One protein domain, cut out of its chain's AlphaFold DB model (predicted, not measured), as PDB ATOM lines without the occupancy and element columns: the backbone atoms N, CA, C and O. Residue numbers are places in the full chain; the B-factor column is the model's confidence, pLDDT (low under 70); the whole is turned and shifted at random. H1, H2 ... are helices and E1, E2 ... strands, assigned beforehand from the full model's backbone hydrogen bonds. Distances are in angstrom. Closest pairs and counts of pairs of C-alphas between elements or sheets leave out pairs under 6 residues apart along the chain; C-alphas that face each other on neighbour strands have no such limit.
ATOM      1  N   GLU A 627     224.281 226.659 289.003       80.00
ATOM      2  CA  GLU A 627     222.899 227.142 289.157       80.00
ATOM      3  C   GLU A 627     221.895 225.993 288.976       80.00
ATOM      4  O   GLU A 627     221.893 225.314 287.948       80.00
ATOM      5  N   ILE A 628     220.993 225.802 289.939       84.25
ATOM      6  CA  ILE A 628     219.787 224.977 289.778       84.25
ATOM      7  C   ILE A 628     218.592 225.853 289.396       84.25
ATOM      8  O   ILE A 628     218.515 227.024 289.770       84.25
ATOM      9  N   GLN A 629     217.638 225.285 288.657       85.94
ATOM     10  CA  GLN A 629     216.362 225.937 288.352       85.94
ATOM     11  C   GLN A 629     215.252 225.321 289.204       85.94
ATOM     12  O   GLN A 629     215.020 224.115 289.133       85.94
ATOM     13  N   ILE A 630     214.557 226.145 289.991       88.19
ATOM     14  CA  ILE A 630     213.458 225.710 290.861       88.19
ATOM     15  C   ILE A 630     212.139 226.389 290.480       88.19
ATOM     16  O   ILE A 630     212.108 227.574 290.140       88.19
ATOM     17  N   LYS A 631     211.030 225.645 290.543       88.62
ATOM     18  CA  LYS A 631     209.676 226.205 290.427       88.62
ATOM     19  C   LYS A 631     209.233 226.728 291.788       88.62
ATOM     20  O   LYS A 631     209.282 225.978 292.762       88.62
ATOM     21  N   VAL A 632     208.786 227.980 291.855       90.31
ATOM     22  CA  VAL A 632     208.331 228.623 293.096       90.31
ATOM     23  C   VAL A 632     206.947 229.227 292.910       90.31
ATOM     24  O   VAL A 632     206.715 229.995 291.976       90.31
ATOM     25  N   SER A 633     206.049 228.898 293.832       89.50
ATOM     26  CA  SER A 633     204.683 229.402 293.913       89.50
ATOM     27  C   SER A 633     204.542 230.406 295.051       89.50
ATOM     28  O   SER A 633     204.853 230.090 296.198       89.50
ATOM     29  N   LEU A 634     204.003 231.585 294.758       87.19
ATOM     30  CA  LEU A 634     203.555 232.555 295.754       87.19
ATOM     31  C   LEU A 634     202.024 232.617 295.761       87.19
ATOM     32  O   LEU A 634     201.388 232.764 294.712       87.19
ATOM     33  N   PHE A 635     201.438 232.546 296.953       80.31
ATOM     34  CA  PHE A 635     200.013 232.776 297.182       80.31
ATOM     35  C   PHE A 635     199.849 234.120 297.910       80.31
ATOM     36  O   PHE A 635     200.282 234.219 299.056       80.31
ATOM     37  N   PRO A 636     199.277 235.162 297.277       64.25
ATOM     38  CA  PRO A 636     199.116 236.459 297.929       64.25
ATOM     39  C   PRO A 636     198.026 236.403 299.012       64.25
ATOM     40  O   PRO A 636     196.872 236.077 298.716       64.25
ATOM     41  N   SER A 637     198.379 236.745 300.255       54.47
ATOM     42  CA  SER A 637     197.419 236.908 301.358       54.47
ATOM     43  C   SER A 637     196.419 238.031 301.042       54.47
ATOM     44  O   SER A 637     196.752 239.011 300.372       54.47
ATOM     45  N   GLN A 638     195.164 237.891 301.481       46.44
ATOM     46  CA  GLN A 638     194.113 238.859 301.142       46.44
ATOM     47  C   GLN A 638     194.326 240.195 301.875       46.44
ATOM     48  O   GLN A 638     194.316 240.204 303.107       46.44
ATOM     49  N   ARG A 654     197.500 232.741 292.197       80.50
ATOM     50  CA  ARG A 654     198.818 232.129 292.418       80.50
ATOM     51  C   ARG A 654     199.823 232.649 291.382       80.50
ATOM     52  O   ARG A 654     199.516 232.654 290.191       80.50
ATOM     53  N   ILE A 655     201.003 233.061 291.837       83.88
ATOM     54  CA  ILE A 655     202.092 233.531 290.977       83.88
ATOM     55  C   ILE A 655     203.163 232.442 290.955       83.88
ATOM     56  O   ILE A 655     203.823 232.209 291.965       83.88
ATOM     57  N   ASP A 656     203.333 231.785 289.809       84.75
ATOM     58  CA  ASP A 656     204.330 230.732 289.609       84.75
ATOM     59  C   ASP A 656     205.511 231.259 288.775       84.75
ATOM     60  O   ASP A 656     205.338 231.701 287.634       84.75
ATOM     61  N   LYS A 657     206.725 231.208 289.336       85.44
ATOM     62  CA  LYS A 657     207.978 231.614 288.673       85.44
ATOM     63  C   LYS A 657     208.972 230.453 288.628       85.44
ATOM     64  O   LYS A 657     209.059 229.668 289.570       85.44
ATOM     65  N   LEU A 658     209.760 230.377 287.555       86.25
ATOM     66  CA  LEU A 658     210.948 229.522 287.483       86.25
ATOM     67  C   LEU A 658     212.179 230.376 287.800       86.25
ATOM     68  O   LEU A 658     212.415 231.393 287.145       86.25
ATOM     69  N   VAL A 659     212.932 229.979 288.822       85.75
ATOM     70  CA  VAL A 659     214.003 230.784 289.417       85.75
ATOM     71  C   VAL A 659     215.327 230.028 289.355       85.75
ATOM     72  O   VAL A 659     215.412 228.888 289.807       85.75
ATOM     73  N   LYS A 660     216.365 230.679 288.817       85.62
ATOM     74  CA  LYS A 660     217.759 230.223 288.915       85.62
ATOM     75  C   LYS A 660     218.326 230.591 290.287       85.62
ATOM     76  O   LYS A 660     218.203 231.749 290.691       85.62
ATOM     77  N   ILE A 661     218.941 229.630 290.969       85.44
ATOM     78  CA  ILE A 661     219.516 229.782 292.313       85.44
ATOM     79  C   ILE A 661     220.852 229.010 292.390       85.44
ATOM     80  O   ILE A 661     220.917 227.905 291.850       85.44
ATOM     81  N   PRO A 662     221.905 229.532 293.054       84.94
ATOM     82  CA  PRO A 662     223.142 228.784 293.291       84.94
ATOM     83  C   PRO A 662     222.907 227.455 294.028       84.94
ATOM     84  O   PRO A 662     222.184 227.403 295.023       84.94
ATOM     85  N   SER A 663     223.549 226.375 293.582       80.19
ATOM     86  CA  SER A 663     223.392 225.021 294.135       80.19
ATOM     87  C   SER A 663     223.966 224.859 295.547       80.19
ATOM     88  O   SER A 663     223.664 223.887 296.228       80.19
ATOM     89  N   SER A 664     224.797 225.801 295.993       78.75
ATOM     90  CA  SER A 664     225.417 225.845 297.323       78.75
ATOM     91  C   SER A 664     224.610 226.636 298.366       78.75
ATOM     92  O   SER A 664     224.997 226.643 299.535       78.75
ATOM     93  N   ILE A 665     223.518 227.307 297.970       85.38
ATOM     94  CA  ILE A 665     222.833 228.304 298.807       85.38
ATOM     95  C   ILE A 665     222.182 227.700 300.066       85.38
ATOM     96  O   ILE A 665     221.640 226.590 300.042       85.38
ATOM     97  N   LEU A 666     222.162 228.481 301.149       89.06
ATOM     98  CA  LEU A 666     221.354 228.201 302.337       89.06
ATOM     99  C   LEU A 666     219.913 228.676 302.130       89.06
ATOM    100  O   LEU A 666     219.665 229.680 301.458       89.06
ATOM    101  N   ILE A 667     218.950 227.996 302.746       88.19
ATOM    102  CA  ILE A 667     217.521 228.295 302.562       88.19
ATOM    103  C   ILE A 667     217.156 229.716 303.016       88.19
ATOM    104  O   ILE A 667     216.349 230.363 302.348       88.19
ATOM    105  N   LYS A 668     217.803 230.263 304.058       86.06
ATOM    106  CA  LYS A 668     217.650 231.684 304.431       86.06
ATOM    107  C   LYS A 668     217.970 232.648 303.278       86.06
ATOM    108  O   LYS A 668     217.182 233.544 302.988       86.06
ATOM    109  N   ASP A 669     219.080 232.429 302.577       85.88
ATOM    110  CA  ASP A 669     219.560 233.332 301.527       85.88
ATOM    111  C   ASP A 669     218.755 233.124 300.236       85.88
ATOM    112  O   ASP A 669     218.481 234.077 299.504       85.88
ATOM    113  N   ALA A 670     218.273 231.895 300.010       87.50
ATOM    114  CA  ALA A 670     217.291 231.593 298.976       87.50
ATOM    115  C   ALA A 670     215.958 232.326 299.211       87.50
ATOM    116  O   ALA A 670     215.393 232.839 298.249       87.50
ATOM    117  N   VAL A 671     215.460 232.438 300.452       87.50
ATOM    118  CA  VAL A 671     214.251 233.237 300.745       87.50
ATOM    119  C   VAL A 671     214.481 234.711 300.417       87.50
ATOM    120  O   VAL A 671     213.653 235.287 299.719       87.50
ATOM    121  N   THR A 672     215.603 235.310 300.827       86.62
ATOM    122  CA  THR A 672     215.936 236.709 300.490       86.62
ATOM    123  C   THR A 672     215.974 236.941 298.974       86.62
ATOM    124  O   THR A 672     215.309 237.843 298.461       86.62
ATOM    125  N   LEU A 673     216.667 236.065 298.238       86.69
ATOM    126  CA  LEU A 673     216.745 236.078 296.772       86.69
ATOM    127  C   LEU A 673     215.368 235.885 296.106       86.69
ATOM    128  O   LEU A 673     215.106 236.431 295.031       86.69
ATOM    129  N   LEU A 674     214.463 235.125 296.727       88.12
ATOM    130  CA  LEU A 674     213.092 234.959 296.246       88.12
ATOM    131  C   LEU A 674     212.223 236.187 296.539       88.12
ATOM    132  O   LEU A 674     211.484 236.599 295.649       88.12
ATOM    133  N   LEU A 675     212.330 236.811 297.713       87.62
ATOM    134  CA  LEU A 675     211.613 238.052 298.038       87.62
ATOM    135  C   LEU A 675     211.948 239.162 297.028       87.62
ATOM    136  O   LEU A 675     211.037 239.779 296.473       87.62
ATOM    137  N   GLU A 676     213.230 239.320 296.689       84.06
ATOM    138  CA  GLU A 676     213.704 240.217 295.626       84.06
ATOM    139  C   GLU A 676     213.064 239.876 294.264       84.06
ATOM    140  O   GLU A 676     212.431 240.729 293.631       84.06
ATOM    141  N   LYS A 677     213.156 238.610 293.825       83.31
ATOM    142  CA  LYS A 677     212.638 238.156 292.519       83.31
ATOM    143  C   LYS A 677     211.110 238.090 292.438       83.31
ATOM    144  O   LYS A 677     210.568 238.042 291.330       83.31
ATOM    145  N   PHE A 678     210.393 238.106 293.558       84.31
ATOM    146  CA  PHE A 678     208.939 238.305 293.623       84.31
ATOM    147  C   PHE A 678     208.537 239.775 293.854       84.31
ATOM    148  O   PHE A 678     207.350 240.077 293.758       84.31
ATOM    149  N   HIS A 679     209.504 240.681 294.044       79.62
ATOM    150  CA  HIS A 679     209.327 242.117 294.316       79.62
ATOM    151  C   HIS A 679     208.551 242.417 295.613       79.62
ATOM    152  O   HIS A 679     207.766 243.363 295.685       79.62
ATOM    153  N   ILE A 680     208.782 241.612 296.653       82.31
ATOM    154  CA  ILE A 680     208.174 241.762 297.981       82.31
ATOM    155  C   ILE A 680     209.086 242.654 298.837       82.31
ATOM    156  O   ILE A 680     209.991 242.170 299.513       82.31
ATOM    157  N   LEU A 681     208.863 243.969 298.782       76.69
ATOM    158  CA  LEU A 681     209.754 244.971 299.392       76.69
ATOM    159  C   LEU A 681     209.666 245.057 300.929       76.69
ATOM    160  O   LEU A 681     210.627 245.483 301.562       76.69
ATOM    161  N   ASN A 682     208.549 244.634 301.529       77.25
ATOM    162  CA  ASN A 682     208.332 244.601 302.982       77.25
ATOM    163  C   ASN A 682     208.519 243.202 303.605       77.25
ATOM    164  O   ASN A 682     208.118 242.967 304.747       77.25
ATOM    165  N   GLY A 683     209.078 242.255 302.846       79.44
ATOM    166  CA  GLY A 683     209.287 240.882 303.291       79.44
ATOM    167  C   GLY A 683     210.629 240.683 303.992       79.44
ATOM    168  O   GLY A 683     211.657 241.169 303.525       79.44
ATOM    169  N   ILE A 684     210.628 239.901 305.071       81.44
ATOM    170  CA  ILE A 684     211.838 239.416 305.752       81.44
ATOM    171  C   ILE A 684     211.801 237.894 305.917       81.44
ATOM    172  O   ILE A 684     210.730 237.290 305.996       81.44
ATOM    173  N   VAL A 685     212.974 237.261 305.989       83.81
ATOM    174  CA  VAL A 685     213.081 235.830 306.311       83.81
ATOM    175  C   VAL A 685     212.621 235.614 307.753       83.81
ATOM    176  O   VAL A 685     213.160 236.231 308.676       83.81
ATOM    177  N   ALA A 686     211.633 234.742 307.961       78.31
ATOM    178  CA  ALA A 686     211.087 234.481 309.289       78.31
ATOM    179  C   ALA A 686     212.174 233.957 310.244       78.31
ATOM    180  O   ALA A 686     212.735 232.884 310.027       78.31
ATOM    181  N   GLY A 687     212.446 234.713 311.311       67.75
ATOM    182  CA  GLY A 687     213.492 234.394 312.287       67.75
ATOM    183  C   GLY A 687     214.867 235.021 312.013       67.75
ATOM    184  O   GLY A 687     215.796 234.736 312.770       67.75
ATOM    185  N   SER A 688     215.022 235.878 310.995       65.62
ATOM    186  CA  SER A 688     216.285 236.604 310.803       65.62
ATOM    187  C   SER A 688     216.560 237.640 311.906       65.62
ATOM    188  O   SER A 688     215.684 238.048 312.671       65.62
ATOM    189  N   THR A 689     217.821 238.060 311.994       58.59
ATOM    190  CA  THR A 689     218.313 239.012 312.996       58.59
ATOM    191  C   THR A 689     218.130 240.467 312.552       58.59
ATOM    192  O   THR A 689     217.899 240.769 311.385       58.59
ATOM    193  N   THR A 690     218.269 241.408 313.490       54.03
ATOM    194  CA  THR A 690     217.935 242.839 313.327       54.03
ATOM    195  C   THR A 690     218.757 243.624 312.291       54.03
ATOM    196  O   THR A 690     218.574 244.836 312.172       54.03
ATOM    197  N   ASN A 691     219.689 242.983 311.584       52.00
ATOM    198  CA  ASN A 691     220.574 243.644 310.626       52.00
ATOM    199  C   ASN A 691     219.922 243.779 309.243       52.00
ATOM    200  O   ASN A 691     219.954 244.871 308.679       52.00
ATOM    201  N   ASP A 692     219.256 242.730 308.750       54.22
ATOM    202  CA  ASP A 692     218.624 242.696 307.419       54.22
ATOM    203  C   ASP A 692     217.558 243.792 307.257       54.22
ATOM    204  O   ASP A 692     217.418 244.398 306.197       54.22
ATOM    205  N   ILE A 693     216.863 244.107 308.357       58.00
ATOM    206  CA  ILE A 693     215.819 245.138 308.447       58.00
ATOM    207  C   ILE A 693     216.338 246.520 308.001       58.00
ATOM    208  O   ILE A 693     215.576 247.320 307.468       58.00
ATOM    209  N   ARG A 694     217.635 246.811 308.180       50.50
ATOM    210  CA  ARG A 694     218.234 248.112 307.820       50.50
ATOM    211  C   ARG A 694     218.506 248.282 306.324       50.50
ATOM    212  O   ARG A 694     218.781 249.400 305.899       50.50
ATOM    213  N   SER A 695     218.445 247.204 305.547       53.16
ATOM    214  CA  SER A 695     218.656 247.230 304.093       53.16
ATOM    215  C   SER A 695     217.372 247.529 303.310       53.16
ATOM    216  O   SER A 695     217.433 247.811 302.114       53.16
ATOM    217  N   LEU A 696     216.209 247.473 303.966       58.22
ATOM    218  CA  LEU A 696     214.911 247.720 303.346       58.22
ATOM    219  C   LEU A 696     214.606 249.226 303.329       58.22
ATOM    220  O   LEU A 696     214.545 249.874 304.373       58.22
ATOM    221  N   ARG A 697     214.378 249.785 302.133       54.53
ATOM    222  CA  ARG A 697     213.886 251.162 301.954       54.53
ATOM    223  C   ARG A 697     212.378 251.218 302.221       54.53
ATOM    224  O   ARG A 697     211.594 251.290 301.278       54.53
ATOM    225  N   LEU A 698     211.994 251.140 303.490       57.97
ATOM    226  CA  LEU A 698     210.610 251.303 303.936       57.97
ATOM    227  C   LEU A 698     210.373 252.734 304.415       57.97
ATOM    228  O   LEU A 698     211.159 253.265 305.205       57.97
ATOM    229  N   ASP A 699     209.274 253.334 303.962       53.00
ATOM    230  CA  ASP A 699     208.735 254.536 304.589       53.00
ATOM    231  C   ASP A 699     208.075 254.156 305.930       53.00
ATOM    232  O   ASP A 699     207.629 253.027 306.135       53.00
ATOM    233  N   GLY A 700     208.056 255.091 306.883       48.38
ATOM    234  CA  GLY A 700     207.930 254.800 308.322       48.38
ATOM    235  C   GLY A 700     206.615 254.196 308.846       48.38
ATOM    236  O   GLY A 700     206.489 254.070 310.063       48.38
ATOM    237  N   ASP A 701     205.671 253.841 307.973       53.97
ATOM    238  CA  ASP A 701     204.363 253.252 308.305       53.97
ATOM    239  C   ASP A 701     204.185 251.799 307.786       53.97
ATOM    240  O   ASP A 701     203.174 251.167 308.100       53.97
ATOM    241  N   ASP A 702     205.133 251.240 307.016       59.97
ATOM    242  CA  ASP A 702     205.016 249.883 306.442       59.97
ATOM    243  C   ASP A 702     205.311 248.763 307.464       59.97
ATOM    244  O   ASP A 702     206.404 248.669 308.031       59.97
ATOM    245  N   GLU A 703     204.353 247.847 307.666       68.00
ATOM    246  CA  GLU A 703     204.527 246.676 308.538       68.00
ATOM    247  C   GLU A 703     205.357 245.573 307.842       68.00
ATOM    248  O   GLU A 703     205.060 245.137 306.723       68.00
ATOM    249  N   LEU A 704     206.412 245.117 308.530       73.69
ATOM    250  CA  LEU A 704     207.299 244.033 308.098       73.69
ATOM    251  C   LEU A 704     206.581 242.682 308.169       73.69
ATOM    252  O   LEU A 704     206.066 242.306 309.222       73.69
ATOM    253  N   VAL A 705     206.615 241.919 307.075       81.19
ATOM    254  CA  VAL A 705     205.946 240.613 306.968       81.19
ATOM    255  C   VAL A 705     206.980 239.491 306.918       81.19
ATOM    256  O   VAL A 705     207.888 239.501 306.083       81.19
ATOM    257  N   ASN A 706     206.839 238.492 307.791       82.88
ATOM    258  CA  ASN A 706     207.726 237.332 307.819       82.88
ATOM    259  C   ASN A 706     207.344 236.313 306.734       82.88
ATOM    260  O   ASN A 706     206.174 235.953 306.603       82.88
ATOM    261  N   TYR A 707     208.334 235.788 306.008       87.19
ATOM    262  CA  TYR A 707     208.153 234.768 304.971       87.19
ATOM    263  C   TYR A 707     208.976 233.502 305.227       87.19
ATOM    264  O   TYR A 707     210.086 233.547 305.761       87.19
ATOM    265  N   GLN A 708     208.422 232.363 304.805       88.19
ATOM    266  CA  GLN A 708     209.016 231.027 304.913       88.19
ATOM    267  C   GLN A 708     208.925 230.269 303.584       88.19
ATOM    268  O   GLN A 708     207.981 230.458 302.810       88.19
ATOM    269  N   LEU A 709     209.898 229.383 303.347       91.00
ATOM    270  CA  LEU A 709     209.930 228.491 302.190       91.00
ATOM    271  C   LEU A 709     209.475 227.085 302.587       91.00
ATOM    272  O   LEU A 709     209.991 226.481 303.525       91.00
ATOM    273  N   PHE A 710     208.525 226.558 301.828       89.56
ATOM    274  CA  PHE A 710     208.064 225.180 301.910       89.56
ATOM    275  C   PHE A 710     208.452 224.450 300.623       89.56
ATOM    276  O   PHE A 710     208.526 225.069 299.560       89.56
ATOM    277  N   ILE A 711     208.634 223.135 300.692       90.00
ATOM    278  CA  ILE A 711     208.714 222.253 299.524       90.00
ATOM    279  C   ILE A 711     207.446 221.397 299.462       90.00
ATOM    280  O   ILE A 711     206.995 220.866 300.478       90.00
ATOM    281  N   ASN A 712     206.841 221.279 298.281       86.69
ATOM    282  CA  ASN A 712     205.783 220.318 298.008       86.69
ATOM    283  C   ASN A 712     206.384 219.118 297.272       86.69
ATOM    284  O   ASN A 712     207.058 219.305 296.257       86.69
ATOM    285  N   ARG A 713     206.163 217.907 297.791       82.69
ATOM    286  CA  ARG A 713     206.637 216.643 297.207       82.69
ATOM    287  C   ARG A 713     205.507 215.624 297.270       82.69
ATOM    288  O   ARG A 713     204.932 215.422 298.337       82.69
ATOM    289  N   ASP A 714     205.138 215.046 296.128       76.50
ATOM    290  CA  ASP A 714     204.010 214.104 295.994       76.50
ATOM    291  C   ASP A 714     202.693 214.592 296.649       76.50
ATOM    292  O   ASP A 714     201.882 213.813 297.157       76.50
ATOM    293  N   GLY A 715     202.477 215.914 296.658       74.50
ATOM    294  CA  GLY A 715     201.321 216.570 297.267       74.50
ATOM    295  C   GLY A 715     201.439 216.885 298.765       74.50
ATOM    296  O   GLY A 715     200.542 217.546 299.291       74.50
ATOM    297  N   GLN A 716     202.508 216.477 299.456       79.69
ATOM    298  CA  GLN A 716     202.772 216.846 300.856       79.69
ATOM    299  C   GLN A 716     203.622 218.117 300.940       79.69
ATOM    300  O   GLN A 716     204.638 218.235 300.260       79.69
ATOM    301  N   GLU A 717     203.211 219.071 301.780       87.44
ATOM    302  CA  GLU A 717     203.982 220.285 302.073       87.44
ATOM    303  C   GLU A 717     204.877 220.078 303.303       87.44
ATOM    304  O   GLU A 717     204.387 219.728 304.378       87.44
ATOM    305  N   HIS A 718     206.167 220.377 303.170       85.38
ATOM    306  CA  HIS A 718     207.132 220.394 304.269       85.38
ATOM    307  C   HIS A 718     207.748 221.790 304.404       85.38
ATOM    308  O   HIS A 718     208.161 222.383 303.408       85.38
ATOM    309  N   LEU A 719     207.809 222.316 305.630       88.31
ATOM    310  CA  LEU A 719     208.590 223.515 305.949       88.31
ATOM    311  C   LEU A 719     210.083 223.173 305.859       88.31
ATOM    312  O   LEU A 719     210.495 222.119 306.341       88.31
ATOM    313  N   LEU A 720     210.871 224.063 305.261       87.06
ATOM    314  CA  LEU A 720     212.322 223.933 305.158       87.06
ATOM    315  C   LEU A 720     213.008 224.721 306.279       87.06
ATOM    316  O   LEU A 720     212.579 225.839 306.578       87.06
ATOM    317  N   ASP A 721     214.072 224.181 306.881       84.94
ATOM    318  CA  ASP A 721     214.834 224.951 307.866       84.94
ATOM    319  C   ASP A 721     215.754 225.981 307.199       84.94
ATOM    320  O   ASP A 721     216.408 225.734 306.191       84.94
ATOM    321  N   THR A 722     215.839 227.149 307.825       83.50
ATOM    322  CA  THR A 722     216.660 228.287 307.405       83.50
ATOM    323  C   THR A 722     218.165 228.003 307.358       83.50
ATOM    324  O   THR A 722     218.870 228.704 306.625       83.50
ATOM    325  N   THR A 723     218.668 227.015 308.114       84.56
ATOM    326  CA  THR A 723     220.107 226.711 308.229       84.56
ATOM    327  C   THR A 723     220.594 225.601 307.294       84.56
ATOM    328  O   THR A 723     221.803 225.465 307.101       84.56
ATOM    329  N   GLU A 724     219.685 224.848 306.671       85.69
ATOM    330  CA  GLU A 724     220.017 223.795 305.705       85.69
ATOM    331  C   GLU A 724     220.367 224.375 304.315       85.69
ATOM    332  O   GLU A 724     220.062 225.532 303.988       85.69
ATOM    333  N   LYS A 725     221.013 223.565 303.461       85.75
ATOM    334  CA  LYS A 725     221.233 223.911 302.049       85.75
ATOM    335  C   LYS A 725     220.012 223.546 301.218       85.75
ATOM    336  O   LYS A 725     219.435 222.474 301.377       85.75
ATOM    337  N   LEU A 726     219.689 224.386 300.239       84.88
ATOM    338  CA  LEU A 726     218.545 224.160 299.351       84.88
ATOM    339  C   LEU A 726     218.659 222.842 298.559       84.88
ATOM    340  O   LEU A 726     217.646 222.186 298.318       84.88
ATOM    341  N   LEU A 727     219.876 222.435 298.178       83.88
ATOM    342  CA  LEU A 727     220.113 221.221 297.390       83.88
ATOM    343  C   LEU A 727     219.798 219.930 298.167       83.88
ATOM    344  O   LEU A 727     219.256 218.987 297.592       83.88
ATOM    345  N   ASP A 728     220.066 219.909 299.473       83.25
ATOM    346  CA  ASP A 728     219.873 218.725 300.319       83.25
ATOM    347  C   ASP A 728     218.374 218.367 300.439       83.25
ATOM    348  O   ASP A 728     218.005 217.193 300.529       83.25
ATOM    349  N   THR A 729     217.488 219.367 300.308       81.88
ATOM    350  CA  THR A 729     216.018 219.212 300.359       81.88
ATOM    351  C   THR A 729     215.434 218.355 299.228       81.88
ATOM    352  O   THR A 729     214.339 217.802 299.373       81.88
ATOM    353  N   PHE A 730     216.160 218.195 298.114       77.75
ATOM    354  CA  PHE A 730     215.752 217.340 296.996       77.75
ATOM    355  C   PHE A 730     216.005 215.850 297.265       77.75
ATOM    356  O   PHE A 730     215.326 215.004 296.675       77.75
ATOM    357  N   GLY A 731     216.879 215.502 298.212       69.69
ATOM    358  CA  GLY A 731     217.272 214.116 298.468       69.69
ATOM    359  C   GLY A 731     218.037 213.474 297.301       69.69
ATOM    360  O   GLY A 731     218.193 214.056 296.229       69.69
ATOM    361  N   VAL A 732     218.524 212.251 297.519       59.41
ATOM    362  CA  VAL A 732     219.505 211.598 296.629       59.41
ATOM    363  C   VAL A 732     218.954 211.318 295.221       59.41
ATOM    364  O   VAL A 732     219.672 211.494 294.241       59.41
ATOM    365  N   ASP A 733     217.678 210.939 295.105       54.31
ATOM    366  CA  ASP A 733     217.107 210.396 293.861       54.31
ATOM    367  C   ASP A 733     216.404 211.434 292.955       54.31
ATOM    368  O   ASP A 733     215.882 211.072 291.901       54.31
ATOM    369  N   GLN A 734     216.338 212.717 293.349       62.50
ATOM    370  CA  GLN A 734     215.598 213.766 292.614       62.50
ATOM    371  C   GLN A 734     216.350 215.110 292.507       62.50
ATOM    372  O   GLN A 734     215.729 216.172 292.439       62.50
ATOM    373  N   VAL A 735     217.686 215.092 292.500       68.56
ATOM    374  CA  VAL A 735     218.500 216.314 292.364       68.56
ATOM    375  C   VAL A 735     218.257 216.983 290.991       68.56
ATOM    376  O   VAL A 735     218.395 216.311 289.965       68.56
ATOM    377  N   PRO A 736     217.914 218.288 290.922       70.88
ATOM    378  CA  PRO A 736     217.721 218.989 289.653       70.88
ATOM    379  C   PRO A 736     219.008 219.075 288.817       70.88
ATOM    380  O   PRO A 736     220.102 219.120 289.385       70.88
ATOM    381  N   PRO A 737     218.914 219.196 287.479       71.12
ATOM    382  CA  PRO A 737     220.074 219.463 286.633       71.12
ATOM    383  C   PRO A 737     220.824 220.732 287.068       71.12
ATOM    384  O   PRO A 737     220.261 221.828 287.074       71.12
ATOM    385  N   ILE A 738     222.104 220.578 287.417       75.62
ATOM    386  CA  ILE A 738     222.986 221.689 287.793       75.62
ATOM    387  C   ILE A 738     223.594 222.289 286.521       75.62
ATOM    388  O   ILE A 738     224.302 221.616 285.768       75.62
ATOM    389  N   HIS A 739     223.332 223.571 286.283       70.56
ATOM    390  CA  HIS A 739     223.864 224.333 285.161       70.56
ATOM    391  C   HIS A 739     225.058 225.177 285.612       70.56
ATOM    392  O   HIS A 739     224.898 226.231 286.222       70.56
ATOM    393  N   TYR A 740     226.270 224.737 285.284       68.25
ATOM    394  CA  TYR A 740     227.482 225.529 285.510       68.25
ATOM    395  C   TYR A 740     227.573 226.672 284.492       68.25
ATOM    396  O   TYR A 740     227.438 226.438 283.284       68.25
ATOM    397  N   ARG A 741     227.820 227.903 284.954       57.38
ATOM    398  CA  ARG A 741     228.026 229.043 284.047       57.38
ATOM    399  C   ARG A 741     229.315 228.872 283.228       57.38
ATOM    400  O   ARG A 741     230.307 228.320 283.698       57.38
ATOM    401  N   ARG A 742     229.307 229.392 281.997       48.38
ATOM    402  CA  ARG A 742     230.518 229.681 281.211       48.38
ATOM    403  C   ARG A 742     230.661 231.194 281.106       48.38
ATOM    404  O   ARG A 742     229.765 231.828 280.557       48.38
ATOM    405  N   ASN A 743     231.749 231.713 281.674       40.25
ATOM    406  CA  ASN A 743     232.216 233.105 281.777       40.25
ATOM    407  C   ASN A 743     231.423 234.127 280.931       40.25
ATOM    408  O   ASN A 743     231.852 234.526 279.855       40.25
ATOM    409  N   SER A 744     230.245 234.526 281.415       37.34
ATOM    410  CA  SER A 744     229.369 235.522 280.786       37.34
ATOM    411  C   SER A 744     228.443 236.139 281.843       37.34
ATOM    412  O   SER A 744     228.097 235.483 282.832       37.34
ATOM    413  N   ASN A 745     228.116 237.423 281.660       40.88
ATOM    414  CA  ASN A 745     227.738 238.348 282.739       40.88
ATOM    415  C   ASN A 745     226.644 237.849 283.717       40.88
ATOM    416  O   ASN A 745     225.659 237.230 283.297       40.88
ATOM    417  N   PRO A 746     226.762 238.174 285.023       46.69
ATOM    418  CA  PRO A 746     225.804 237.748 286.047       46.69
ATOM    419  C   PRO A 746     224.369 238.262 285.812       46.69
ATOM    420  O   PRO A 746     223.418 237.479 285.920       46.69
ATOM    421  N   ASP A 747     224.218 239.529 285.406       43.38
ATOM    422  CA  ASP A 747     223.087 240.372 285.837       43.38
ATOM    423  C   ASP A 747     221.861 240.482 284.907       43.38
ATOM    424  O   ASP A 747     220.953 241.262 285.198       43.38
ATOM    425  N   ARG A 748     221.773 239.743 283.787       43.97
ATOM    426  CA  ARG A 748     220.702 239.981 282.781       43.97
ATOM    427  C   ARG A 748     219.780 238.815 282.389       43.97
ATOM    428  O   ARG A 748     218.929 239.015 281.529       43.97
ATOM    429  N   SER A 749     219.871 237.619 282.991       50.31
ATOM    430  CA  SER A 749     219.045 236.464 282.549       50.31
ATOM    431  C   SER A 749     218.602 235.463 283.642       50.31
ATOM    432  O   SER A 749     218.880 234.263 283.559       50.31
ATOM    433  N   SER A 750     217.855 235.922 284.662       50.28
ATOM    434  CA  SER A 750     217.291 235.046 285.722       50.28
ATOM    435  C   SER A 750     215.785 235.179 286.014       50.28
ATOM    436  O   SER A 750     215.342 234.837 287.109       50.28
ATOM    437  N   VAL A 751     214.973 235.599 285.033       51.84
ATOM    438  CA  VAL A 751     213.498 235.521 285.107       51.84
ATOM    439  C   VAL A 751     212.927 234.968 283.800       51.84
ATOM    440  O   VAL A 751     213.149 235.542 282.739       51.84
ATOM    441  N   THR A 752     212.132 233.898 283.883       52.38
ATOM    442  CA  THR A 752     211.082 233.617 282.889       52.38
ATOM    443  C   THR A 752     209.735 233.961 283.520       52.38
ATOM    444  O   THR A 752     209.486 233.654 284.689       52.38
ATOM    445  N   VAL A 753     208.894 234.692 282.789       58.41
ATOM    446  CA  VAL A 753     207.660 235.271 283.335       58.41
ATOM    447  C   VAL A 753     206.513 234.272 283.197       58.41
ATOM    448  O   VAL A 753     206.142 233.928 282.082       58.41
ATOM    449  N   ASN A 754     205.929 233.882 284.335       60.97
ATOM    450  CA  ASN A 754     204.734 233.041 284.477       60.97
ATOM    451  C   ASN A 754     204.833 231.661 283.799       60.97
ATOM    452  O   ASN A 754     204.472 231.487 282.635       60.97
ATOM    453  N   ILE A 755     205.258 230.653 284.562       74.25
ATOM    454  CA  ILE A 755     205.204 229.250 284.123       74.25
ATOM    455  C   ILE A 755     203.805 228.645 284.299       74.25
ATOM    456  O   ILE A 755     202.990 229.131 285.082       74.25
ATOM    457  N   THR A 756     203.541 227.532 283.607       74.31
ATOM    458  CA  THR A 756     202.397 226.658 283.905       74.31
ATOM    459  C   THR A 756     202.442 226.224 285.378       74.31
ATOM    460  O   THR A 756     203.517 225.808 285.830       74.31
ATOM    461  N   PRO A 757     201.318 226.266 286.120       76.31
ATOM    462  CA  PRO A 757     201.270 225.768 287.491       76.31
ATOM    463  C   PRO A 757     201.749 224.308 287.572       76.31
ATOM    464  O   PRO A 757     201.334 223.505 286.732       76.31
ATOM    465  N   PRO A 758     202.605 223.954 288.547       78.38
ATOM    466  CA  PRO A 758     203.195 222.623 288.645       78.38
ATOM    467  C   PRO A 758     202.149 221.525 288.860       78.38
ATOM    468  O   PRO A 758     201.105 221.738 289.491       78.38
ATOM    469  N   GLU A 759     202.444 220.342 288.324       75.44
ATOM    470  CA  GLU A 759     201.562 219.178 288.407       75.44
ATOM    471  C   GLU A 759     201.562 218.551 289.812       75.44
ATOM    472  O   GLU A 759     202.457 218.773 290.622       75.44
ATOM    473  N   LYS A 760     200.549 217.727 290.120       70.75
ATOM    474  CA  LYS A 760     200.350 217.151 291.470       70.75
ATOM    475  C   LYS A 760     201.466 216.206 291.943       70.75
ATOM    476  O   LYS A 760     201.498 215.865 293.120       70.75
ATOM    477  N   THR A 761     202.315 215.758 291.026       73.12
ATOM    478  CA  THR A 761     203.458 214.858 291.247       73.12
ATOM    479  C   THR A 761     204.796 215.545 290.949       73.12
ATOM    480  O   THR A 761     205.823 214.883 290.855       73.12
ATOM    481  N   GLU A 762     204.800 216.863 290.741       82.00
ATOM    482  CA  GLU A 762     206.018 217.638 290.517       82.00
ATOM    483  C   GLU A 762     206.528 218.218 291.844       82.00
ATOM    484  O   GLU A 762     205.744 218.728 292.640       82.00
ATOM    485  N   THR A 763     207.845 218.175 292.082       85.31
ATOM    486  CA  THR A 763     208.442 218.872 293.232       85.31
ATOM    487  C   THR A 763     208.522 220.373 292.935       85.31
ATOM    488  O   THR A 763     209.171 220.785 291.972       85.31
ATOM    489  N   TYR A 764     207.888 221.201 293.768       89.12
ATOM    490  CA  TYR A 764     207.927 222.664 293.660       89.12
ATOM    491  C   TYR A 764     207.969 223.328 295.038       89.12
ATOM    492  O   TYR A 764     207.557 222.745 296.037       89.12
ATOM    493  N   PHE A 765     208.454 224.564 295.098       91.31
ATOM    494  CA  PHE A 765     208.581 225.327 296.338       91.31
ATOM    495  C   PHE A 765     207.421 226.304 296.501       91.31
ATOM    496  O   PHE A 765     206.847 226.776 295.519       91.31
ATOM    497  N   ILE A 766     207.079 226.635 297.743       89.88
ATOM    498  CA  ILE A 766     206.007 227.572 298.073       89.88
ATOM    499  C   ILE A 766     206.538 228.619 299.043       89.88
ATOM    500  O   ILE A 766     206.980 228.285 300.141       89.88
ATOM    501  N   LEU A 767     206.463 229.885 298.641       90.06
ATOM    502  CA  LEU A 767     206.769 231.029 299.492       90.06
ATOM    503  C   LEU A 767     205.474 231.455 300.201       90.06
ATOM    504  O   LEU A 767     204.483 231.772 299.536       90.06
ATOM    505  N   LYS A 768     205.458 231.417 301.539       87.56
ATOM    506  CA  LYS A 768     204.275 231.726 302.365       87.56
ATOM    507  C   LYS A 768     204.579 232.796 303.411       87.56
ATOM    508  O   LYS A 768     205.681 232.830 303.952       87.56
ATOM    509  N   CYS A 769     203.579 233.623 303.712       83.25
ATOM    510  CA  CYS A 769     203.558 234.494 304.888       83.25
ATOM    511  C   CYS A 769     203.479 233.645 306.172       83.25
ATOM    512  O   CYS A 769     202.746 232.655 306.212       83.25
ATOM    513  N   ALA A 770     204.212 234.035 307.215       77.31
ATOM    514  CA  ALA A 770     204.199 233.394 308.533       77.31
ATOM    515  C   ALA A 770     203.346 234.151 309.577       77.31
ATOM    516  O   ALA A 770     203.032 233.597 310.630       77.31
TER     517      ALA A 770
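This is residues 627 to 638 and 654 to 770 of the 978 residues of a protein of Mucor circinelloides f. circinelloides (strain 1006PhL) (UniProt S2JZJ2). A strongly twisted sheet of six strands curls round one helix, H1, while the long link of residues 720 to 763 loops away and residues 742 to 748 stick out. Short H2 only grazes the sheet. The printed part has 129 residues, with two named helices and six named strands, which follow one another along the chain as E1, then E2, then H1, then E3, then H2, then E4, then E5, then E6; the class is mixed, helices and strands, with under half of the residues in named elements, and the sheet is branched, with the neighbour pairs E1 and E2, E4 and E5, and E4 and E6 antiparallel, and the neighbour pairs E1 and E6, and E3 and E4 parallel. The whole is compact, with a radius of gyration of the C-alphas of 15.0 A and spans of 46 by 39 by 29 A.

E1, residues 627 to 634, has antiparallel E2, residues 655 to 662, on one side and parallel E6, residues 764 to 769, on the other side. N 630 and O 659, 2.9 A, and N 633 and O 765, 2.8 A, are within hydrogen-bond range. H1, residues 667 to 678, has every O i to N i+4 pair within range; its closest C-alphas to E3, residues 683 to 685, are Val 671 and Val 685, 6.3 A. H2, residues 692 to 695, is too short for such a pair. E3, H2 and E4, residues 705 to 713, form a strand-helix-strand unit, parallel neighbour strands with a helix between; N 707 and O 684 are 2.8 A apart. E4 and E5, residues 716 to 719, are a hairpin, with N 711 and O 718 2.9 A apart. E3 and E5 lie on one side of E4, antiparallel E6 on the other side, with N 710 and O 766 2.9 A apart.

E1 begins at C-alpha 627 (222.899, 227.142, 289.157) and is 21.1 A long; E2 is 21.7 A, H1 15.9 A, E4 25.9 A. E6, 16.9 A, ends at C-alpha 769 (203.558, 234.494, 304.888).

The C-alphas farthest apart, Gly 700 and Asp 733, are 47.6 A apart. Residues 639 to 653 are not printed; C-alphas 638 and 654 are 12.0 A apart across the cut. The link E5 to E6 is long. Residues 636 to 638, 687 to 703, 731 to 735 and 740 to 754 have pLDDT under 70.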